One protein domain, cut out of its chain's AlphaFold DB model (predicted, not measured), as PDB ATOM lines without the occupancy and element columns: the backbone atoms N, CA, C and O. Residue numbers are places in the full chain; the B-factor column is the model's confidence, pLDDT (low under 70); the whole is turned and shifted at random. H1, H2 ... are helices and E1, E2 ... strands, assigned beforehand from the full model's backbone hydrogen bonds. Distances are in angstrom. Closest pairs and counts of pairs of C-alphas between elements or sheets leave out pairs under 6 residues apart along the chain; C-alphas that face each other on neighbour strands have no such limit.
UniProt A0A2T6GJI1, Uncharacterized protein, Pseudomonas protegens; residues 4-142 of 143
ATOM      1  N   LYS A   4     -50.188 -40.896   0.990       70.44
ATOM      2  CA  LYS A   4     -50.980 -39.809   1.576       70.44
ATOM      3  C   LYS A   4     -51.136 -39.968   3.093       70.44
ATOM      4  O   LYS A   4     -50.999 -38.997   3.825       70.44
ATOM      5  N   SER A   5     -51.388 -41.190   3.561       70.19
ATOM      6  CA  SER A   5     -51.507 -41.505   4.991       70.19
ATOM      7  C   SER A   5     -50.171 -41.351   5.724       70.19
ATOM      8  O   SER A   5     -50.156 -40.829   6.831       70.19
ATOM      9  N   LEU A   6     -49.056 -41.752   5.100       73.06
ATOM     10  CA  LEU A   6     -47.714 -41.581   5.667       73.06
ATOM     11  C   LEU A   6     -47.327 -40.099   5.779       73.06
ATOM     12  O   LEU A   6     -46.864 -39.672   6.833       73.06
ATOM     13  N   LYS A   7     -47.575 -39.302   4.728       71.38
ATOM     14  CA  LYS A   7     -47.354 -37.846   4.749       71.38
ATOM     15  C   LYS A   7     -48.140 -37.174   5.876       71.38
ATOM     16  O   LYS A   7     -47.565 -36.430   6.661       71.38
ATOM     17  N   ALA A   8     -49.432 -37.486   5.994       76.56
ATOM     18  CA  ALA A   8     -50.284 -36.933   7.046       76.56
ATOM     19  C   ALA A   8     -49.787 -37.305   8.453       76.56
ATOM     20  O   ALA A   8     -49.807 -36.478   9.363       76.56
ATOM     21  N   GLU A   9     -49.302 -38.533   8.633       76.75
ATOM     22  CA  GLU A   9     -48.776 -38.992   9.917       76.75
ATOM     23  C   GLU A   9     -47.447 -38.315  10.278       76.75
ATOM     24  O   GLU A   9     -47.264 -37.893  11.419       76.75
ATOM     25  N   LEU A  10     -46.550 -38.127   9.306       75.56
ATOM     26  CA  LEU A  10     -45.308 -37.377   9.496       75.56
ATOM     27  C   LEU A  10     -45.575 -35.909   9.836       75.56
ATOM     28  O   LEU A  10     -44.979 -35.394  10.777       75.56
ATOM     29  N   GLN A  11     -46.519 -35.260   9.148       72.44
ATOM     30  CA  GLN A  11     -46.959 -33.900   9.477       72.44
ATOM     31  C   GLN A  11     -47.504 -33.820  10.912       72.44
ATOM     32  O   GLN A  11     -47.143 -32.922  11.675       72.44
ATOM     33  N   ARG A  12     -48.324 -34.797  11.320       75.88
ATOM     34  CA  ARG A  12     -48.876 -34.888  12.679       75.88
ATOM     35  C   ARG A  12     -47.788 -35.089  13.739       75.88
ATOM     36  O   ARG A  12     -47.874 -34.508  14.819       75.88
ATOM     37  N   ILE A  13     -46.781 -35.915  13.461       75.19
ATOM     38  CA  ILE A  13     -45.648 -36.153  14.368       75.19
ATOM     39  C   ILE A  13     -44.758 -34.908  14.450       75.19
ATOM     40  O   ILE A  13     -44.406 -34.490  15.550       75.19
ATOM     41  N   ALA A  14     -44.461 -34.264  13.323       70.75
ATOM     42  CA  ALA A  14     -43.681 -33.031  13.259       70.75
ATOM     43  C   ALA A  14     -44.296 -31.911  14.117       70.75
ATOM     44  O   ALA A  14     -43.592 -31.258  14.885       70.75
ATOM     45  N   GLN A  15     -45.624 -31.753  14.080       67.50
ATOM     46  CA  GLN A  15     -46.344 -30.810  14.948       67.50
ATOM     47  C   GLN A  15     -46.161 -31.096  16.447       67.50
ATOM     48  O   GLN A  15     -46.182 -30.165  17.248       67.50
ATOM     49  N   LYS A  16     -45.970 -32.364  16.837       67.62
ATOM     50  CA  LYS A  16     -45.699 -32.754  18.231       67.62
ATOM     51  C   LYS A  16     -44.238 -32.546  18.629       67.62
ATOM     52  O   LYS A  16     -43.981 -32.211  19.779       67.62
ATOM     53  N   ILE A  17     -43.296 -32.750  17.702       66.62
ATOM     54  CA  ILE A  17     -41.853 -32.593  17.959       66.62
ATOM     55  C   ILE A  17     -41.466 -31.119  18.119       66.62
ATOM     56  O   ILE A  17     -40.604 -30.819  18.936       66.62
ATOM     57  N   GLY A  18     -42.157 -30.190  17.446       55.28
ATOM     58  CA  GLY A  18     -41.964 -28.739  17.610       55.28
ATOM     59  C   GLY A  18     -42.217 -28.177  19.024       55.28
ATOM     60  O   GLY A  18     -42.258 -26.962  19.196       55.28
ATOM     61  N   ALA A  19     -42.421 -29.037  20.027       51.59
ATOM     62  CA  ALA A  19     -42.555 -28.709  21.443       51.59
ATOM     63  C   ALA A  19     -41.330 -29.110  22.303       51.59
ATOM     64  O   ALA A  19     -41.333 -28.812  23.493       51.59
ATOM     65  N   ALA A  20     -40.310 -29.775  21.740       47.22
ATOM     66  CA  ALA A  20     -39.087 -30.179  22.447       47.22
ATOM     67  C   ALA A  20     -37.843 -29.452  21.888       47.22
ATOM     68  O   ALA A  20     -37.786 -29.138  20.702       47.22
ATOM     69  N   ASP A  21     -36.879 -29.159  22.764       47.50
ATOM     70  CA  ASP A  21     -35.848 -28.115  22.646       47.50
ATOM     71  C   ASP A  21     -35.024 -27.982  21.339       47.50
ATOM     72  O   ASP A  21     -34.675 -28.941  20.649       47.50
ATOM     73  N   GLU A  22     -34.687 -26.706  21.090       51.19
ATOM     74  CA  GLU A  22     -33.689 -26.009  20.249       51.19
ATOM     75  C   GLU A  22     -33.188 -26.538  18.892       51.19
ATOM     76  O   GLU A  22     -32.628 -25.744  18.131       51.19
ATOM     77  N   THR A  23     -33.446 -27.768  18.469       55.69
ATOM     78  CA  THR A  23     -32.871 -28.285  17.213       55.69
ATOM     79  C   THR A  23     -33.722 -27.875  16.002       55.69
ATOM     80  O   THR A  23     -34.941 -28.037  16.007       55.69
ATOM     81  N   VAL A  24     -33.122 -27.304  14.944       57.56
ATOM     82  CA  VAL A  24     -33.842 -27.095  13.667       57.56
ATOM     83  C   VAL A  24     -34.139 -28.465  13.070       57.56
ATOM     84  O   VAL A  24     -33.213 -29.165  12.665       57.56
ATOM     85  N   LEU A  25     -35.417 -28.839  13.012       63.69
ATOM     86  CA  LEU A  25     -35.858 -30.074  12.374       63.69
ATOM     87  C   LEU A  25     -36.439 -29.765  10.990       63.69
ATOM     88  O   LEU A  25     -37.378 -28.972  10.868       63.69
ATOM     89  N   LEU A  26     -35.875 -30.413   9.971       69.06
ATOM     90  CA  LEU A  26     -36.353 -30.400   8.594       69.06
ATOM     91  C   LEU A  26     -36.618 -31.842   8.152       69.06
ATOM     92  O   LEU A  26     -35.760 -32.704   8.319       69.06
ATOM     93  N   ILE A  27     -37.810 -32.106   7.621       74.00
ATOM     94  CA  ILE A  27     -38.182 -33.416   7.075       74.00
ATOM     95  C   ILE A  27     -38.285 -33.281   5.559       74.00
ATOM     96  O   ILE A  27     -39.132 -32.532   5.080       74.00
ATOM     97  N   VAL A  28     -37.467 -34.022   4.811       72.38
ATOM     98  CA  VAL A  28     -37.522 -34.063   3.342       72.38
ATOM     99  C   VAL A  28     -38.287 -35.307   2.888       72.38
ATOM    100  O   VAL A  28     -37.987 -36.429   3.292       72.38
ATOM    101  N   LEU A  29     -39.296 -35.111   2.041       70.38
ATOM    102  CA  LEU A  29     -40.154 -36.148   1.480       70.38
ATOM    103  C   LEU A  29     -40.099 -36.109  -0.044       70.38
ATOM    104  O   LEU A  29     -40.920 -35.470  -0.708       70.38
ATOM    105  N   ALA A  30     -39.151 -36.861  -0.595       61.91
ATOM    106  CA  ALA A  30     -39.075 -37.147  -2.018       61.91
ATOM    107  C   ALA A  30     -39.906 -38.400  -2.340       61.91
ATOM    108  O   ALA A  30     -39.632 -39.493  -1.847       61.91
ATOM    109  N   VAL A  31     -40.948 -38.248  -3.162       60.94
ATOM    110  CA  VAL A  31     -41.747 -39.374  -3.668       60.94
ATOM    111  C   VAL A  31     -41.673 -39.367  -5.182       60.94
ATOM    112  O   VAL A  31     -42.446 -38.680  -5.843       60.94
ATOM    113  N   ILE A  32     -40.763 -40.157  -5.738       57.09
ATOM    114  CA  ILE A  32     -40.687 -40.367  -7.182       57.09
ATOM    115  C   ILE A  32     -41.739 -41.422  -7.544       57.09
ATOM    116  O   ILE A  32     -41.743 -42.519  -6.981       57.09
ATOM    117  N   ARG A  33     -42.656 -41.111  -8.473       51.28
ATOM    118  CA  ARG A  33     -43.472 -42.149  -9.123       51.28
ATOM    119  C   ARG A  33     -42.538 -42.981 -10.001       51.28
ATOM    120  O   ARG A  33     -42.360 -42.692 -11.173       51.28
ATOM    121  N   ALA A  34     -41.938 -44.014  -9.424       46.25
ATOM    122  CA  ALA A  34     -41.171 -44.993 -10.172       46.25
ATOM    123  C   ALA A  34     -42.113 -46.083 -10.698       46.25
ATOM    124  O   ALA A  34     -42.126 -47.202 -10.188       46.25
ATOM    125  N   ASN A  35     -42.936 -45.769 -11.704       54.28
ATOM    126  CA  ASN A  35     -43.407 -46.851 -12.560       54.28
ATOM    127  C   ASN A  35     -42.231 -47.211 -13.474       54.28
ATOM    128  O   ASN A  35     -41.932 -46.503 -14.428       54.28
ATOM    129  N   VAL A  36     -41.528 -48.295 -13.144       51.28
ATOM    130  CA  VAL A  36     -40.329 -48.765 -13.866       51.28
ATOM    131  C   VAL A  36     -40.621 -49.021 -15.354       51.28
ATOM    132  O   VAL A  36     -39.714 -48.993 -16.175       51.28
ATOM    133  N   SER A  37     -41.893 -49.219 -15.724       56.41
ATOM    134  CA  SER A  37     -42.317 -49.358 -17.125       56.41
ATOM    135  C   SER A  37     -42.463 -48.032 -17.895       56.41
ATOM    136  O   SER A  37     -42.548 -48.057 -19.124       56.41
ATOM    137  N   GLU A  38     -42.461 -46.891 -17.200       51.06
ATOM    138  CA  GLU A  38     -42.650 -45.542 -17.762       51.06
ATOM    139  C   GLU A  38     -41.372 -44.691 -17.750       51.06
ATOM    140  O   GLU A  38     -41.301 -43.735 -18.508       51.06
ATOM    141  N   LEU A  39     -40.358 -45.045 -16.952       52.53
ATOM    142  CA  LEU A  39     -39.076 -44.334 -16.902       52.53
ATOM    143  C   LEU A  39     -38.148 -44.837 -18.014       52.53
ATOM    144  O   LEU A  39     -37.487 -45.867 -17.864       52.53
ATOM    145  N   LYS A  40     -38.117 -44.130 -19.145       53.16
ATOM    146  CA  LYS A  40     -37.244 -44.441 -20.288       53.16
ATOM    147  C   LYS A  40     -36.112 -43.429 -20.452       53.16
ATOM    148  O   LYS A  40     -35.092 -43.790 -21.035       53.16
ATOM    149  N   THR A  41     -36.250 -42.214 -19.917       53.41
ATOM    150  CA  THR A  41     -35.258 -41.128 -20.031       53.41
ATOM    151  C   THR A  41     -35.343 -40.146 -18.852       53.41
ATOM    152  O   THR A  41     -36.392 -40.022 -18.231       53.41
ATOM    153  N   GLU A  42     -34.273 -39.389 -18.557       51.00
ATOM    154  CA  GLU A  42     -34.288 -38.299 -17.548       51.00
ATOM    155  C   GLU A  42     -35.390 -37.245 -17.800       51.00
ATOM    156  O   GLU A  42     -35.848 -36.587 -16.869       51.00
ATOM    157  N   GLU A  43     -35.872 -37.131 -19.039       53.06
ATOM    158  CA  GLU A  43     -36.957 -36.235 -19.461       53.06
ATOM    159  C   GLU A  43     -38.336 -36.584 -18.868       53.06
ATOM    160  O   GLU A  43     -39.255 -35.769 -18.947       53.06
ATOM    161  N   ASP A  44     -38.477 -37.758 -18.241       55.09
ATOM    162  CA  ASP A  44     -39.716 -38.203 -17.588       55.09
ATOM    163  C   ASP A  44     -39.962 -37.504 -16.232       55.09
ATOM    164  O   ASP A  44     -41.049 -37.609 -15.653       55.09
ATOM    165  N   PHE A  45     -38.982 -36.750 -15.715       57.72
ATOM    166  CA  PHE A  45     -39.184 -35.884 -14.555       57.72
ATOM    167  C   PHE A  45     -39.896 -34.583 -14.964       57.72
ATOM    168  O   PHE A  45     -39.468 -33.911 -15.906       57.72
ATOM    169  N   PRO A  46     -40.969 -34.165 -14.260       64.38
ATOM    170  CA  PRO A  46     -41.657 -32.927 -14.599       64.38
ATOM    171  C   PRO A  46     -40.690 -31.747 -14.472       64.38
ATOM    172  O   PRO A  46     -40.190 -31.472 -13.385       64.38
ATOM    173  N   LYS A  47     -40.475 -31.007 -15.564       70.50
ATOM    174  CA  LYS A  47     -39.593 -29.820 -15.597       70.50
ATOM    175  C   LYS A  47     -40.040 -28.698 -14.651       70.50
ATOM    176  O   LYS A  47     -39.277 -27.791 -14.353       70.50
ATOM    177  N   THR A  48     -41.290 -28.758 -14.198       81.44
ATOM    178  CA  THR A  48     -41.903 -27.831 -13.239       81.44
ATOM    179  C   THR A  48     -41.850 -28.337 -11.799       81.44
ATOM    180  O   THR A  48     -42.372 -27.666 -10.909       81.44
ATOM    181  N   ALA A  49     -41.298 -29.531 -11.563       86.94
ATOM    182  CA  ALA A  49     -41.226 -30.114 -10.235       86.94
ATOM    183  C   ALA A  49     -40.248 -29.352  -9.340       86.94
ATOM    184  O   ALA A  49     -39.335 -28.665  -9.795       86.94
ATOM    185  N   GLY A  50     -40.457 -29.498  -8.043       90.44
ATOM    186  CA  GLY A  50     -39.621 -28.887  -7.029       90.44
ATOM    187  C   GLY A  50     -40.036 -29.333  -5.641       90.44
ATOM    188  O   GLY A  50     -41.030 -30.050  -5.465       90.44
ATOM    189  N   HIS A  51     -39.287 -28.884  -4.644       92.62
ATOM    190  CA  HIS A  51     -39.706 -29.020  -3.256       92.62
ATOM    191  C   HIS A  51     -40.663 -27.901  -2.871       92.62
ATOM    192  O   HIS A  51     -40.592 -26.780  -3.362       92.62
ATOM    193  N   HIS A  52     -41.579 -28.210  -1.970       93.44
ATOM    194  CA  HIS A  52     -42.552 -27.289  -1.412       93.44
ATOM    195  C   HIS A  52     -42.483 -27.353   0.106       93.44
ATOM    196  O   HIS A  52     -42.414 -28.444   0.667       93.44
ATOM    197  N   ALA A  53     -42.523 -26.199   0.764       92.94
ATOM    198  CA  ALA A  53     -42.580 -26.124   2.214       92.94
ATOM    199  C   ALA A  53     -43.528 -25.016   2.664       92.94
ATOM    200  O   ALA A  53     -43.370 -23.860   2.279       92.94
ATOM    201  N   ASP A  54     -44.473 -25.354   3.537       92.00
ATOM    202  CA  ASP A  54     -45.241 -24.351   4.269       92.00
ATOM    203  C   ASP A  54     -44.490 -23.995   5.557       92.00
ATOM    204  O   ASP A  54     -44.322 -24.843   6.439       92.00
ATOM    205  N   TYR A  55     -44.043 -22.744   5.688       91.81
ATOM    206  CA  TYR A  55     -43.309 -22.272   6.867       91.81
ATOM    207  C   TYR A  55     -43.840 -20.932   7.378       91.81
ATOM    208  O   TYR A  55     -44.236 -20.064   6.600       91.81
ATOM    209  N   ARG A  56     -43.876 -20.749   8.703       90.88
ATOM    210  CA  ARG A  56     -44.282 -19.476   9.309       90.88
ATOM    211  C   ARG A  56     -43.141 -18.468   9.247       90.88
ATOM    212  O   ARG A  56     -42.085 -18.703   9.817       90.88
ATOM    213  N   ILE A  57     -43.429 -17.327   8.630       91.06
ATOM    214  CA  ILE A  57     -42.613 -16.111   8.658       91.06
ATOM    215  C   ILE A  57     -43.492 -15.003   9.246       91.06
ATOM    216  O   ILE A  57     -44.631 -14.815   8.809       91.06
ATOM    217  N   GLN A  58     -43.014 -14.313  10.274       89.06
ATOM    218  CA  GLN A  58     -43.719 -13.326  11.094       89.06
ATOM    219  C   GLN A  58     -45.096 -13.817  11.568       89.06
ATOM    220  O   GLN A  58     -46.104 -13.112  11.530       89.06
ATOM    221  N   GLY A  59     -45.160 -15.088  11.975       86.12
ATOM    222  CA  GLY A  59     -46.384 -15.736  12.454       86.12
ATOM    223  C   GLY A  59     -47.440 -16.063  11.387       86.12
ATOM    224  O   GLY A  59     -48.467 -16.639  11.743       86.12
ATOM    225  N   ARG A  60     -47.201 -15.760  10.104       89.00
ATOM    226  CA  ARG A  60     -48.091 -16.095   8.977       89.00
ATOM    227  C   ARG A  60     -47.460 -17.183   8.105       89.00
ATOM    228  O   ARG A  60     -46.276 -17.089   7.777       89.00
ATOM    229  N   ASN A  61     -48.241 -18.182   7.695       89.94
ATOM    230  CA  ASN A  61     -47.765 -19.223   6.778       89.94
ATOM    231  C   ASN A  61     -47.365 -18.619   5.422       89.94
ATOM    232  O   ASN A  61     -48.080 -17.781   4.873       89.94
ATOM    233  N   VAL A  62     -46.227 -19.064   4.899       93.12
ATOM    234  CA  VAL A  62     -45.754 -18.837   3.532       93.12
ATOM    235  C   VAL A  62     -45.621 -20.196   2.874       93.12
ATOM    236  O   VAL A  62     -44.965 -21.079   3.423       93.12
ATOM    237  N   SER A  63     -46.217 -20.334   1.696       94.81
ATOM    238  CA  SER A  63     -45.963 -21.464   0.810       94.81
ATOM    239  C   SER A  63     -44.691 -21.163   0.020       94.81
ATOM    240  O   SER A  63     -44.715 -20.299  -0.850       94.81
ATOM    241  N   LEU A  64     -43.587 -21.833   0.339       96.62
ATOM    242  CA  LEU A  64     -42.300 -21.718  -0.353       96.62
ATOM    243  C   LEU A  64     -42.184 -22.829  -1.398       96.62
ATOM    244  O   LEU A  64     -42.497 -23.986  -1.105       96.62
ATOM    245  N   PHE A  65     -41.719 -22.503  -2.600       96.31
ATOM    246  CA  PHE A  65     -41.449 -23.480  -3.652       96.31
ATOM    247  C   PHE A  65     -40.018 -23.344  -4.175       96.31
ATOM    248  O   PHE A  65     -39.586 -22.249  -4.522       96.31
ATOM    249  N   PHE A  66     -39.309 -24.468  -4.250       95.56
ATOM    250  CA  PHE A  66     -37.909 -24.590  -4.643       95.56
ATOM    251  C   PHE A  66     -37.850 -25.420  -5.940       95.56
ATOM    252  O   PHE A  66     -37.904 -26.653  -5.876       95.56
ATOM    253  N   PRO A  67     -37.862 -24.777  -7.120       92.62
ATOM    254  CA  PRO A  67     -37.960 -25.463  -8.404       92.62
ATOM    255  C   PRO A  67     -36.667 -26.207  -8.755       92.62
ATOM    256  O   PRO A  67     -35.581 -25.635  -8.694       92.62
ATOM    257  N   PHE A  68     -36.794 -27.442  -9.248       89.69
ATOM    258  CA  PHE A  68     -35.648 -28.235  -9.715       89.69
ATOM    259  C   PHE A  68     -34.996 -27.705 -10.996       89.69
ATOM    260  O   PHE A  68     -33.910 -28.140 -11.364       89.69
ATOM    261  N   ALA A  69     -35.642 -26.750 -11.668       87.38
ATOM    262  CA  ALA A  69     -35.040 -26.011 -12.771       87.38
ATOM    263  C   ALA A  69     -33.934 -25.040 -12.312       87.38
ATOM    264  O   ALA A  69     -33.070 -24.702 -13.113       87.38
ATOM    265  N   GLU A  70     -33.966 -24.597 -11.050       86.94
ATOM    266  CA  GLU A  70     -33.024 -23.609 -10.500       86.94
ATOM    267  C   GLU A  70     -31.990 -24.236  -9.560       86.94
ATOM    268  O   GLU A  70     -30.889 -23.712  -9.416       86.94
ATOM    269  N   MET A  71     -32.351 -25.324  -8.876       90.25
ATOM    270  CA  MET A  71     -31.506 -25.956  -7.864       90.25
ATOM    271  C   MET A  71     -31.831 -27.446  -7.712       90.25
ATOM    272  O   MET A  71     -32.984 -27.843  -7.847       90.25
ATOM    273  N   ASP A  72     -30.841 -28.284  -7.415       88.88
ATOM    274  CA  ASP A  72     -31.071 -29.707  -7.144       88.88
ATOM    275  C   ASP A  72     -31.718 -29.954  -5.760       88.88
ATOM    276  O   ASP A  72     -31.990 -29.033  -4.988       88.88
ATOM    277  N   SER A  73     -32.015 -31.217  -5.430       86.19
ATOM    278  CA  SER A  73     -32.689 -31.557  -4.167       86.19
ATOM    279  C   SER A  73     -31.863 -31.226  -2.919       86.19
ATOM    280  O   SER A  73     -32.453 -30.856  -1.901       86.19
ATOM    281  N   ASP A  74     -30.539 -31.358  -2.976       86.94
ATOM    282  CA  ASP A  74     -29.660 -31.089  -1.833       86.94
ATOM    283  C   ASP A  74     -29.543 -29.574  -1.621       86.94
ATOM    284  O   ASP A  74     -29.621 -29.070  -0.498       86.94
ATOM    285  N   GLN A  75     -29.466 -28.827  -2.720       92.88
ATOM    286  CA  GLN A  75     -29.520 -27.373  -2.739       92.88
ATOM    287  C   GLN A  75     -30.865 -26.838  -2.220       92.88
ATOM    288  O   GLN A  75     -30.881 -25.918  -1.395       92.88
ATOM    289  N   CYS A  76     -31.995 -27.443  -2.603       92.00
ATOM    290  CA  CYS A  76     -33.307 -27.134  -2.022       92.00
ATOM    291  C   CYS A  76     -33.307 -27.304  -0.496       92.00
ATOM    292  O   CYS A  76     -33.812 -26.439   0.223       92.00
ATOM    293  N   GLU A  77     -32.753 -28.414   0.008       92.50
ATOM    294  CA  GLU A  77     -32.652 -28.673   1.446       92.50
ATOM    295  C   GLU A  77     -31.800 -27.604   2.139       92.50
ATOM    296  O   GLU A  77     -32.220 -27.026   3.148       92.50
ATOM    297  N   GLN A  78     -30.629 -27.301   1.573       94.31
ATOM    298  CA  GLN A  78     -29.711 -26.301   2.104       94.31
ATOM    299  C   GLN A  78     -30.371 -24.918   2.174       94.31
ATOM    300  O   GLN A  78     -30.311 -24.257   3.216       94.31
ATOM    301  N   MET A  79     -31.046 -24.504   1.100       97.12
ATOM    302  CA  MET A  79     -31.742 -23.224   1.023       97.12
ATOM    303  C   MET A  79     -32.896 -23.145   2.026       97.12
ATOM    304  O   MET A  79     -32.996 -22.189   2.798       97.12
ATOM    305  N   ALA A  80     -33.745 -24.173   2.079       95.19
ATOM    306  CA  ALA A  80     -34.855 -24.221   3.022       95.19
ATOM    307  C   ALA A  80     -34.376 -24.168   4.478       95.19
ATOM    308  O   ALA A  80     -34.926 -23.424   5.294       95.19
ATOM    309  N   LYS A  81     -33.318 -24.917   4.807       94.06
ATOM    310  CA  LYS A  81     -32.698 -24.892   6.134       94.06
ATOM    311  C   LYS A  81     -32.161 -23.503   6.473       94.06
ATOM    312  O   LYS A  81     -32.390 -23.041   7.589       94.06
ATOM    313  N   ALA A  82     -31.493 -22.831   5.538       95.88
ATOM    314  CA  ALA A  82     -30.972 -21.482   5.746       95.88
ATOM    315  C   ALA A  82     -32.093 -20.462   6.010       95.88
ATOM    316  O   ALA A  82     -31.989 -19.685   6.960       95.88
ATOM    317  N   ILE A  83     -33.203 -20.525   5.263       95.44
ATOM    318  CA  ILE A  83     -34.390 -19.681   5.499       95.44
ATOM    319  C   ILE A  83     -34.965 -19.930   6.898       95.44
ATOM    320  O   ILE A  83     -35.235 -18.983   7.639       95.44
ATOM    321  N   ILE A  84     -35.122 -21.197   7.292       92.31
ATOM    322  CA  ILE A  84     -35.642 -21.576   8.613       92.31
ATOM    323  C   ILE A  84     -34.727 -21.066   9.735       92.31
ATOM    324  O   ILE A  84     -35.204 -20.495  10.717       92.31
ATOM    325  N   VAL A  85     -33.412 -21.256   9.595       91.25
ATOM    326  CA  VAL A  85     -32.411 -20.784  10.563       91.25
ATOM    327  C   VAL A  85     -32.471 -19.265  10.692       91.25
ATOM    328  O   VAL A  85     -32.582 -18.762  11.809       91.25
ATOM    329  N   HIS A  86     -32.458 -18.545   9.570       93.00
ATOM    330  CA  HIS A  86     -32.524 -17.087   9.557       93.00
ATOM    331  C   HIS A  86     -33.808 -16.574  10.223       93.00
ATOM    332  O   HIS A  86     -33.753 -15.738  11.122       93.00
ATOM    333  N   THR A  87     -34.957 -17.149   9.860       91.44
ATOM    334  CA  THR A  87     -36.265 -16.813  10.444       91.44
ATOM    335  C   THR A  87     -36.246 -16.974  11.967       91.44
ATOM    336  O   THR A  87     -36.641 -16.067  12.699       91.44
ATOM    337  N   ARG A  88     -35.711 -18.096  12.475       86.75
ATOM    338  CA  ARG A  88     -35.578 -18.341  13.923       86.75
ATOM    339  C   ARG A  88     -34.653 -17.338  14.615       86.75
ATOM    340  O   ARG A  88     -34.926 -16.955  15.752       86.75
ATOM    341  N   GLN A  89     -33.558 -16.945  13.965       88.31
ATOM    342  CA  GLN A  89     -32.604 -15.975  14.509       88.31
ATOM    343  C   GLN A  89     -33.217 -14.573  14.605       88.31
ATOM    344  O   GLN A  89     -33.062 -13.909  15.629       88.31
ATOM    345  N   VAL A  90     -33.942 -14.140  13.568       89.62
ATOM    346  CA  VAL A  90     -34.527 -12.794  13.482       89.62
ATOM    347  C   VAL A  90     -35.761 -12.642  14.370       89.62
ATOM    348  O   VAL A  90     -35.883 -11.649  15.086       89.62
ATOM    349  N   GLU A  91     -36.671 -13.617  14.374       86.56
ATOM    350  CA  GLU A  91     -37.954 -13.496  15.085       86.56
ATOM    351  C   GLU A  91     -37.854 -13.745  16.600       86.56
ATOM    352  O   GLU A  91     -38.819 -13.503  17.328       86.56
ATOM    353  N   ARG A  92     -36.669 -14.156  17.089       68.94
ATOM    354  CA  ARG A  92     -36.401 -14.667  18.449       68.94
ATOM    355  C   ARG A  92     -37.244 -15.913  18.776       68.94
ATOM    356  O   ARG A  92     -38.316 -16.139  18.229       68.94
ATOM    357  N   ALA A  93     -36.771 -16.753  19.702       60.06
ATOM    358  CA  ALA A  93     -37.395 -18.030  20.094       60.06
ATOM    359  C   ALA A  93     -38.729 -17.889  20.878       60.06
ATOM    360  O   ALA A  93     -38.966 -18.574  21.869       60.06
ATOM    361  N   GLY A  94     -39.611 -16.978  20.468       58.41
ATOM    362  CA  GLY A  94     -40.877 -16.668  21.121       58.41
ATOM    363  C   GLY A  94     -42.074 -17.315  20.431       58.41
ATOM    364  O   GLY A  94     -42.899 -16.590  19.880       58.41
ATOM    365  N   ARG A  95     -42.147 -18.657  20.437       62.97
ATOM    366  CA  ARG A  95     -43.310 -19.555  20.188       62.97
ATOM    367  C   ARG A  95     -42.797 -20.958  19.837       62.97
ATOM    368  O   ARG A  95     -41.661 -21.089  19.393       62.97
ATOM    369  N   ASN A  96     -43.651 -21.981  19.978       66.06
ATOM    370  CA  ASN A  96     -43.352 -23.361  19.566       66.06
ATOM    371  C   ASN A  96     -42.713 -23.382  18.163       66.06
ATOM    372  O   ASN A  96     -43.387 -22.956  17.205       66.06
ATOM    373  N   PRO A  97     -41.444 -23.816  18.031       66.69
ATOM    374  CA  PRO A  97     -40.755 -23.848  16.750       66.69
ATOM    375  C   PRO A  97     -41.518 -24.735  15.767       66.69
ATOM    376  O   PRO A  97     -41.905 -25.863  16.073       66.69
ATOM    377  N   GLN A  98     -41.769 -24.212  14.567       78.81
ATOM    378  CA  GLN A  98     -42.314 -25.031  13.494       78.81
ATOM    379  C   GLN A  98     -41.218 -25.928  12.927       78.81
ATOM    380  O   GLN A  98     -40.130 -25.452  12.603       78.81
ATOM    381  N   VAL A  99     -41.549 -27.204  12.753       80.81
ATOM    382  CA  VAL A  99     -40.767 -28.138  11.943       80.81
ATOM    383  C   VAL A  99     -40.992 -27.810  10.468       80.81
ATOM    384  O   VAL A  99     -42.140 -27.730  10.025       80.81
ATOM    385  N   GLY A 100     -39.911 -27.604   9.716       83.19
ATOM    386  CA  GLY A 100     -39.993 -27.454   8.265       83.19
ATOM    387  C   GLY A 100     -40.217 -28.812   7.608       83.19
ATOM    388  O   GLY A 100     -39.577 -29.795   7.978       83.19
ATOM    389  N   ILE A 101     -41.126 -28.888   6.641       86.44
ATOM    390  CA  ILE A 101     -41.359 -30.107   5.862       86.44
ATOM    391  C   ILE A 101     -41.200 -29.735   4.395       86.44
ATOM    392  O   ILE A 101     -41.966 -28.918   3.893       86.44
ATOM    393  N   LEU A 102     -40.200 -30.318   3.739       88.38
ATOM    394  CA  LEU A 102     -39.987 -30.218   2.303       88.38
ATOM    395  C   LEU A 102     -40.668 -31.403   1.634       88.38
ATOM    396  O   LEU A 102     -40.250 -32.545   1.797       88.38
ATOM    397  N   GLU A 103     -41.723 -31.145   0.880       88.44
ATOM    398  CA  GLU A 103     -42.403 -32.152   0.084       88.44
ATOM    399  C   GLU A 103     -42.180 -31.917  -1.399       88.44
ATOM    400  O   GLU A 103     -42.428 -30.826  -1.904       88.44
ATOM    401  N   MET A 104     -41.843 -32.968  -2.138       86.69
ATOM    402  CA  MET A 104     -41.799 -32.863  -3.591       86.69
ATOM    403  C   MET A 104     -43.211 -32.652  -4.161       86.69
ATOM    404  O   MET A 104     -44.149 -33.402  -3.844       86.69
ATOM    405  N   ARG A 105     -43.357 -31.651  -5.033       86.44
ATOM    406  CA  ARG A 105     -44.566 -31.363  -5.815       86.44
ATOM    407  C   ARG A 105     -44.228 -31.239  -7.295       86.44
ATOM    408  O   ARG A 105     -43.125 -30.862  -7.670       86.44
ATOM    409  N   VAL A 106     -45.211 -31.550  -8.138       83.50
ATOM    410  CA  VAL A 106     -45.087 -31.463  -9.605       83.50
ATOM    411  C   VAL A 106     -45.082 -30.023 -10.125       83.50
ATOM    412  O   VAL A 106     -44.654 -29.787 -11.250       83.50
ATOM    413  N   SER A 107     -45.568 -29.073  -9.322       85.56
ATOM    414  CA  SER A 107     -45.601 -27.643  -9.622       85.56
ATOM    415  C   SER A 107     -45.752 -26.825  -8.339       85.56
ATOM    416  O   SER A 107     -46.185 -27.347  -7.301       85.56
ATOM    417  N   ALA A 108     -45.453 -25.529  -8.434       89.06
ATOM    418  CA  ALA A 108     -45.754 -24.560  -7.390       89.06
ATOM    419  C   ALA A 108     -47.262 -24.525  -7.084       89.06
ATOM    420  O   ALA A 108     -48.097 -24.705  -7.976       89.06
ATOM    421  N   ALA A 109     -47.609 -24.297  -5.816       88.62
ATOM    422  CA  ALA A 109     -48.977 -23.949  -5.445       88.62
ATOM    423  C   ALA A 109     -49.295 -22.513  -5.896       88.62
ATOM    424  O   ALA A 109     -48.394 -21.684  -6.024       88.62
ATOM    425  N   GLU A 110     -50.573 -22.208  -6.113       89.38
ATOM    426  CA  GLU A 110     -51.010 -20.843  -6.419       89.38
ATOM    427  C   GLU A 110     -50.596 -19.881  -5.294       89.38
ATOM    428  O   GLU A 110     -50.781 -20.179  -4.113       89.38
ATOM    429  N   GLY A 111     -49.978 -18.754  -5.661       89.69
ATOM    430  CA  GLY A 111     -49.457 -17.774  -4.704       89.69
ATOM    431  C   GLY A 111     -48.234 -18.236  -3.899       89.69
ATOM    432  O   GLY A 111     -47.862 -17.564  -2.939       89.69
ATOM    433  N   ALA A 112     -47.608 -19.368  -4.249       94.12
ATOM    434  CA  ALA A 112     -46.361 -19.783  -3.615       94.12
ATOM    435  C   ALA A 112     -45.223 -18.810  -3.951       94.12
ATOM    436  O   ALA A 112     -45.054 -18.395  -5.098       94.12
ATOM    437  N   TRP A 113     -44.409 -18.503  -2.948       96.75
ATOM    438  CA  TRP A 113     -43.175 -17.761  -3.123       96.75
ATOM    439  C   TRP A 113     -42.123 -18.667  -3.763       96.75
ATOM    440  O   TRP A 113     -41.755 -19.700  -3.194       96.75
ATOM    441  N   ILE A 114     -41.663 -18.293  -4.955       96.31
ATOM    442  CA  ILE A 114     -40.647 -19.046  -5.688       96.31
ATOM    443  C   ILE A 114     -39.273 -18.647  -5.158       96.31
ATOM    444  O   ILE A 114     -38.870 -17.491  -5.262       96.31
ATOM    445  N   VAL A 115     -38.558 -19.609  -4.588       96.56
ATOM    446  CA  VAL A 115     -37.210 -19.424  -4.058       96.56
ATOM    447  C   VAL A 115     -36.199 -19.811  -5.130       96.56
ATOM    448  O   VAL A 115     -36.298 -20.886  -5.714       96.56
ATOM    449  N   THR A 116     -35.209 -18.955  -5.370       95.31
ATOM    450  CA  THR A 116     -34.125 -19.195  -6.336       95.31
ATOM    451  C   THR A 116     -32.817 -19.556  -5.638       95.31
ATOM    452  O   THR A 116     -32.662 -19.334  -4.434       95.31
ATOM    453  N   TRP A 117     -31.862 -20.105  -6.391       95.25
ATOM    454  CA  TRP A 117     -30.502 -20.312  -5.896       95.25
ATOM    455  C   TRP A 117     -29.749 -18.968  -5.829       95.25
ATOM    456  O   TRP A 117     -30.034 -18.084  -6.644       95.25
ATOM    457  N   PRO A 118     -28.824 -18.759  -4.869       96.00
ATOM    458  CA  PRO A 118     -27.993 -17.565  -4.817       96.00
ATOM    459  C   PRO A 118     -27.249 -17.331  -6.135       96.00
ATOM    460  O   PRO A 118     -26.717 -18.280  -6.720       96.00
ATOM    461  N   PRO A 119     -27.145 -16.067  -6.578       94.56
ATOM    462  CA  PRO A 119     -26.257 -15.711  -7.671       94.56
ATOM    463  C   PRO A 119     -24.788 -15.895  -7.264       94.56
ATOM    464  O   PRO A 119     -24.443 -15.984  -6.082       94.56
ATOM    465  N   GLU A 120     -23.903 -15.922  -8.259       93.44
ATOM    466  CA  GLU A 120     -22.466 -16.063  -8.032       93.44
ATOM    467  C   GLU A 120     -21.935 -14.982  -7.072       93.44
ATOM    468  O   GLU A 120     -22.258 -13.799  -7.186       93.44
ATOM    469  N   GLY A 121     -21.119 -15.400  -6.100       94.75
ATOM    470  CA  GLY A 121     -20.536 -14.511  -5.093       94.75
ATOM    471  C   GLY A 121     -21.433 -14.200  -3.889       94.75
ATOM    472  O   GLY A 121     -20.961 -13.545  -2.961       94.75
ATOM    473  N   VAL A 122     -22.679 -14.688  -3.855       97.12
ATOM    474  CA  VAL A 122     -23.590 -14.560  -2.704       97.12
ATOM    475  C   VAL A 122     -23.688 -15.895  -1.971       97.12
ATOM    476  O   VAL A 122     -23.849 -16.946  -2.591       97.12
ATOM    477  N   THR A 123     -23.586 -15.886  -0.639       97.62
ATOM    478  CA  THR A 123     -23.738 -17.128   0.139       97.62
ATOM    479  C   THR A 123     -25.209 -17.524   0.276       97.62
ATOM    480  O   THR A 123     -26.113 -16.690   0.187       97.62
ATOM    481  N   VAL A 124     -25.465 -18.804   0.553       97.19
ATOM    482  CA  VAL A 124     -26.829 -19.308   0.780       97.19
ATOM    483  C   VAL A 124     -27.506 -18.582   1.946       97.19
ATOM    484  O   VAL A 124     -28.687 -18.268   1.871       97.19
ATOM    485  N   GLU A 125     -26.765 -18.255   3.005       97.44
ATOM    486  CA  GLU A 125     -27.283 -17.545   4.178       97.44
ATOM    487  C   GLU A 125     -27.668 -16.100   3.851       97.44
ATOM    488  O   GLU A 125     -28.707 -15.623   4.308       97.44
ATOM    489  N   GLN A 126     -26.851 -15.407   3.052       97.81
ATOM    490  CA  GLN A 126     -27.151 -14.050   2.594       97.81
ATOM    491  C   GLN A 126     -28.397 -14.037   1.710       97.81
ATOM    492  O   GLN A 126     -29.284 -13.207   1.903       97.81
ATOM    493  N   HIS A 127     -28.493 -14.990   0.784       97.94
ATOM    494  CA  HIS A 127     -29.663 -15.115  -0.077       97.94
ATOM    495  C   HIS A 127     -30.914 -15.502   0.710       97.94
ATOM    496  O   HIS A 127     -31.968 -14.923   0.496       97.94
ATOM    497  N   ALA A 128     -30.814 -16.406   1.685       97.31
ATOM    498  CA  ALA A 128     -31.931 -16.757   2.561       97.31
ATOM    499  C   ALA A 128     -32.439 -15.558   3.381       97.31
ATOM    500  O   ALA A 128     -33.651 -15.390   3.540       97.31
ATOM    501  N   ALA A 129     -31.531 -14.708   3.874       97.50
ATOM    502  CA  ALA A 129     -31.884 -13.456   4.541       97.50
ATOM    503  C   ALA A 129     -32.616 -12.489   3.597       97.50
ATOM    504  O   ALA A 129     -33.605 -11.864   3.980       97.50
ATOM    505  N   GLU A 130     -32.166 -12.413   2.346       97.56
ATOM    506  CA  GLU A 130     -32.806 -11.601   1.315       97.56
ATOM    507  C   GLU A 130     -34.199 -12.128   0.949       97.56
ATOM    508  O   GLU A 130     -35.155 -11.356   0.916       97.56
ATOM    509  N   GLN A 131     -34.363 -13.442   0.770       97.06
ATOM    510  CA  GLN A 131     -35.673 -14.063   0.546       97.06
ATOM    511  C   GLN A 131     -36.642 -13.737   1.687       97.06
ATOM    512  O   GLN A 131     -37.777 -13.333   1.439       97.06
ATOM    513  N   TYR A 132     -36.194 -13.850   2.942       96.00
ATOM    514  CA  TYR A 132     -36.994 -13.458   4.103       96.00
ATOM    515  C   TYR A 132     -37.421 -11.983   4.025       96.00
ATOM    516  O   TYR A 132     -38.601 -11.677   4.213       96.00
ATOM    517  N   ARG A 133     -36.483 -11.075   3.717       96.50
ATOM    518  CA  ARG A 133     -36.754  -9.636   3.591       96.50
ATOM    519  C   ARG A 133     -37.804  -9.361   2.514       96.50
ATOM    520  O   ARG A 133     -38.801  -8.708   2.809       96.50
ATOM    521  N   LEU A 134     -37.621  -9.917   1.316       96.38
ATOM    522  CA  LEU A 134     -38.536  -9.752   0.183       96.38
ATOM    523  C   LEU A 134     -39.943 -10.278   0.494       96.38
ATOM    524  O   LEU A 134     -40.930  -9.618   0.178       96.38
ATOM    525  N   ILE A 135     -40.052 -11.427   1.168       94.88
ATOM    526  CA  ILE A 135     -41.345 -11.981   1.594       94.88
ATOM    527  C   ILE A 135     -42.055 -11.028   2.562       94.88
ATOM    528  O   ILE A 135     -43.266 -10.823   2.460       94.88
ATOM    529  N   VAL A 136     -41.327 -10.470   3.533       93.44
ATOM    530  CA  VAL A 136     -41.888  -9.518   4.501       93.44
ATOM    531  C   VAL A 136     -42.302  -8.214   3.813       93.44
ATOM    532  O   VAL A 136     -43.379  -7.699   4.104       93.44
ATOM    533  N   GLU A 137     -41.497  -7.702   2.884       92.94
ATOM    534  CA  GLU A 137     -41.791  -6.479   2.128       92.94
ATOM    535  C   GLU A 137     -43.023  -6.635   1.234       92.94
ATOM    536  O   GLU A 137     -43.960  -5.847   1.361       92.94
ATOM    537  N   ALA A 138     -43.096  -7.704   0.436       89.88
ATOM    538  CA  ALA A 138     -44.225  -7.967  -0.462       89.88
ATOM    539  C   ALA A 138     -45.576  -8.038   0.278       89.88
ATOM    540  O   ALA A 138     -46.617  -7.655  -0.252       89.88
ATOM    541  N   ARG A 139     -45.572  -8.492   1.538       85.06
ATOM    542  CA  ARG A 139     -46.769  -8.520   2.396       85.06
ATOM    543  C   ARG A 139     -47.207  -7.141   2.872       85.06
ATOM    544  O   ARG A 139     -48.393  -6.937   3.102       85.06
ATOM    545  N   ASN A 140     -46.270  -6.222   3.071       78.88
ATOM    546  CA  ASN A 140     -46.590  -4.862   3.502       78.88
ATOM    547  C   ASN A 140     -47.148  -4.024   2.343       78.88
ATOM    548  O   ASN A 140     -47.922  -3.100   2.579       78.88
ATOM    549  N   GLU A 141     -46.788  -4.363   1.104       72.00
ATOM    550  CA  GLU A 141     -47.304  -3.723  -0.112       72.00
ATOM    551  C   GLU A 141     -48.713  -4.219  -0.492       72.00
ATOM    552  O   GLU A 141     -49.506  -3.468  -1.068       72.00
ATOM    553  N   HIS A 142     -49.060  -5.456  -0.117       61.81
ATOM    554  CA  HIS A 142     -50.350  -6.096  -0.401       61.81
ATOM    555  C   HIS A 142     -50.928  -6.801   0.854       61.81
ATOM    556  O   HIS A 142     -50.816  -8.026   0.962       61.81
TER     557      HIS A 142
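This is residues 4 to 142 of the 143 residues of an uncharacterized protein of Pseudomonas protegens (UniProt A0A2T6GJI1). A small, strongly twisted sheet of four strands has the long helix H2 running along one face and the shorter H1 over the opposite face, at the E1 and E4 side; H3 crosses H2 steeply on the side of H2 away from H1. Residues 34 to 44 stick out as a loop, and residues 137 to 142 stand free at the end of H3. The printed part has 139 residues with three named helices and four named strands, in the order H1 E1 E2 E3 H2 E4 H3; the mixed sheet runs E1 E4 E2 E3. The class is mixed, helices and strands; the whole is compact, with a radius of gyration of the C-alphas of 15.8 A and spans of 50 by 37 by 29 A.

Find C-alpha 4 at (-50.980, -39.809, 1.576); from there H1 runs through residues 4 to 17, 20.1 A. E1 follows at residues 26 to 29. Find C-alpha 50 at (-39.621, -28.887, -7.029), where E2, residues 50 to 57, begins; E3 comes back over residues 60 to 67, 22.2 A. H2 covers residues 73 to 91, 26.9 A, and E4 residues 100 to 105. H3, residues 124 to 141, runs 25.7 A to C-alpha 141 at (-47.304, -3.723, -0.112).

Look first at the hairpin E2 and E3, antiparallel, with N 53 and O 64 at 2.9 A; E2 bends by 52 degrees at residue 54. E4 is antiparallel to E2, with N 52 and O 103 at 2.8 A, and parallel to E1, with N 29 and O 102 at 2.7 A. E3, H2 and E4 form a split strand-helix-strand unit, two strands running the same way with E2 between them, and its crossover is right-handed. H2 is on the sheet at a height of 8.6 A, over E4 and E2; the C-alphas of Ile 57 and Thr 87, the closest of E2 and H2, are 6.6 A apart. H1 is on the opposite face, over E1 and E4; Gln 11 and Ile 101 have the closest C-alphas of H1 and E4, 7.7 A apart. With residues 124 to 132 alone, H3 touches H2 at a steep tilt of 62 degrees, the same way; the closest C-alphas, of Ile 83 and Ala 128, are 4.8 A apart. H3 only grazes the sheet, with residues 132 to 136. H1 is apart from H2 and H3. In H2 and H3 every O i to N i+4 pair is within hydrogen-bond range; in H1, 9 of 10.

The C-alphas of Ser 37 and Gly 94, the two farthest apart, are 50.3 A from each other. The printed part has no cut. The links E1 to E2 and E4 to H3 are long. Mean pLDDT of the printed part is 80.7; look for values under 70 at residues 15 to 26, 30 to 46, 92 to 97 and 142.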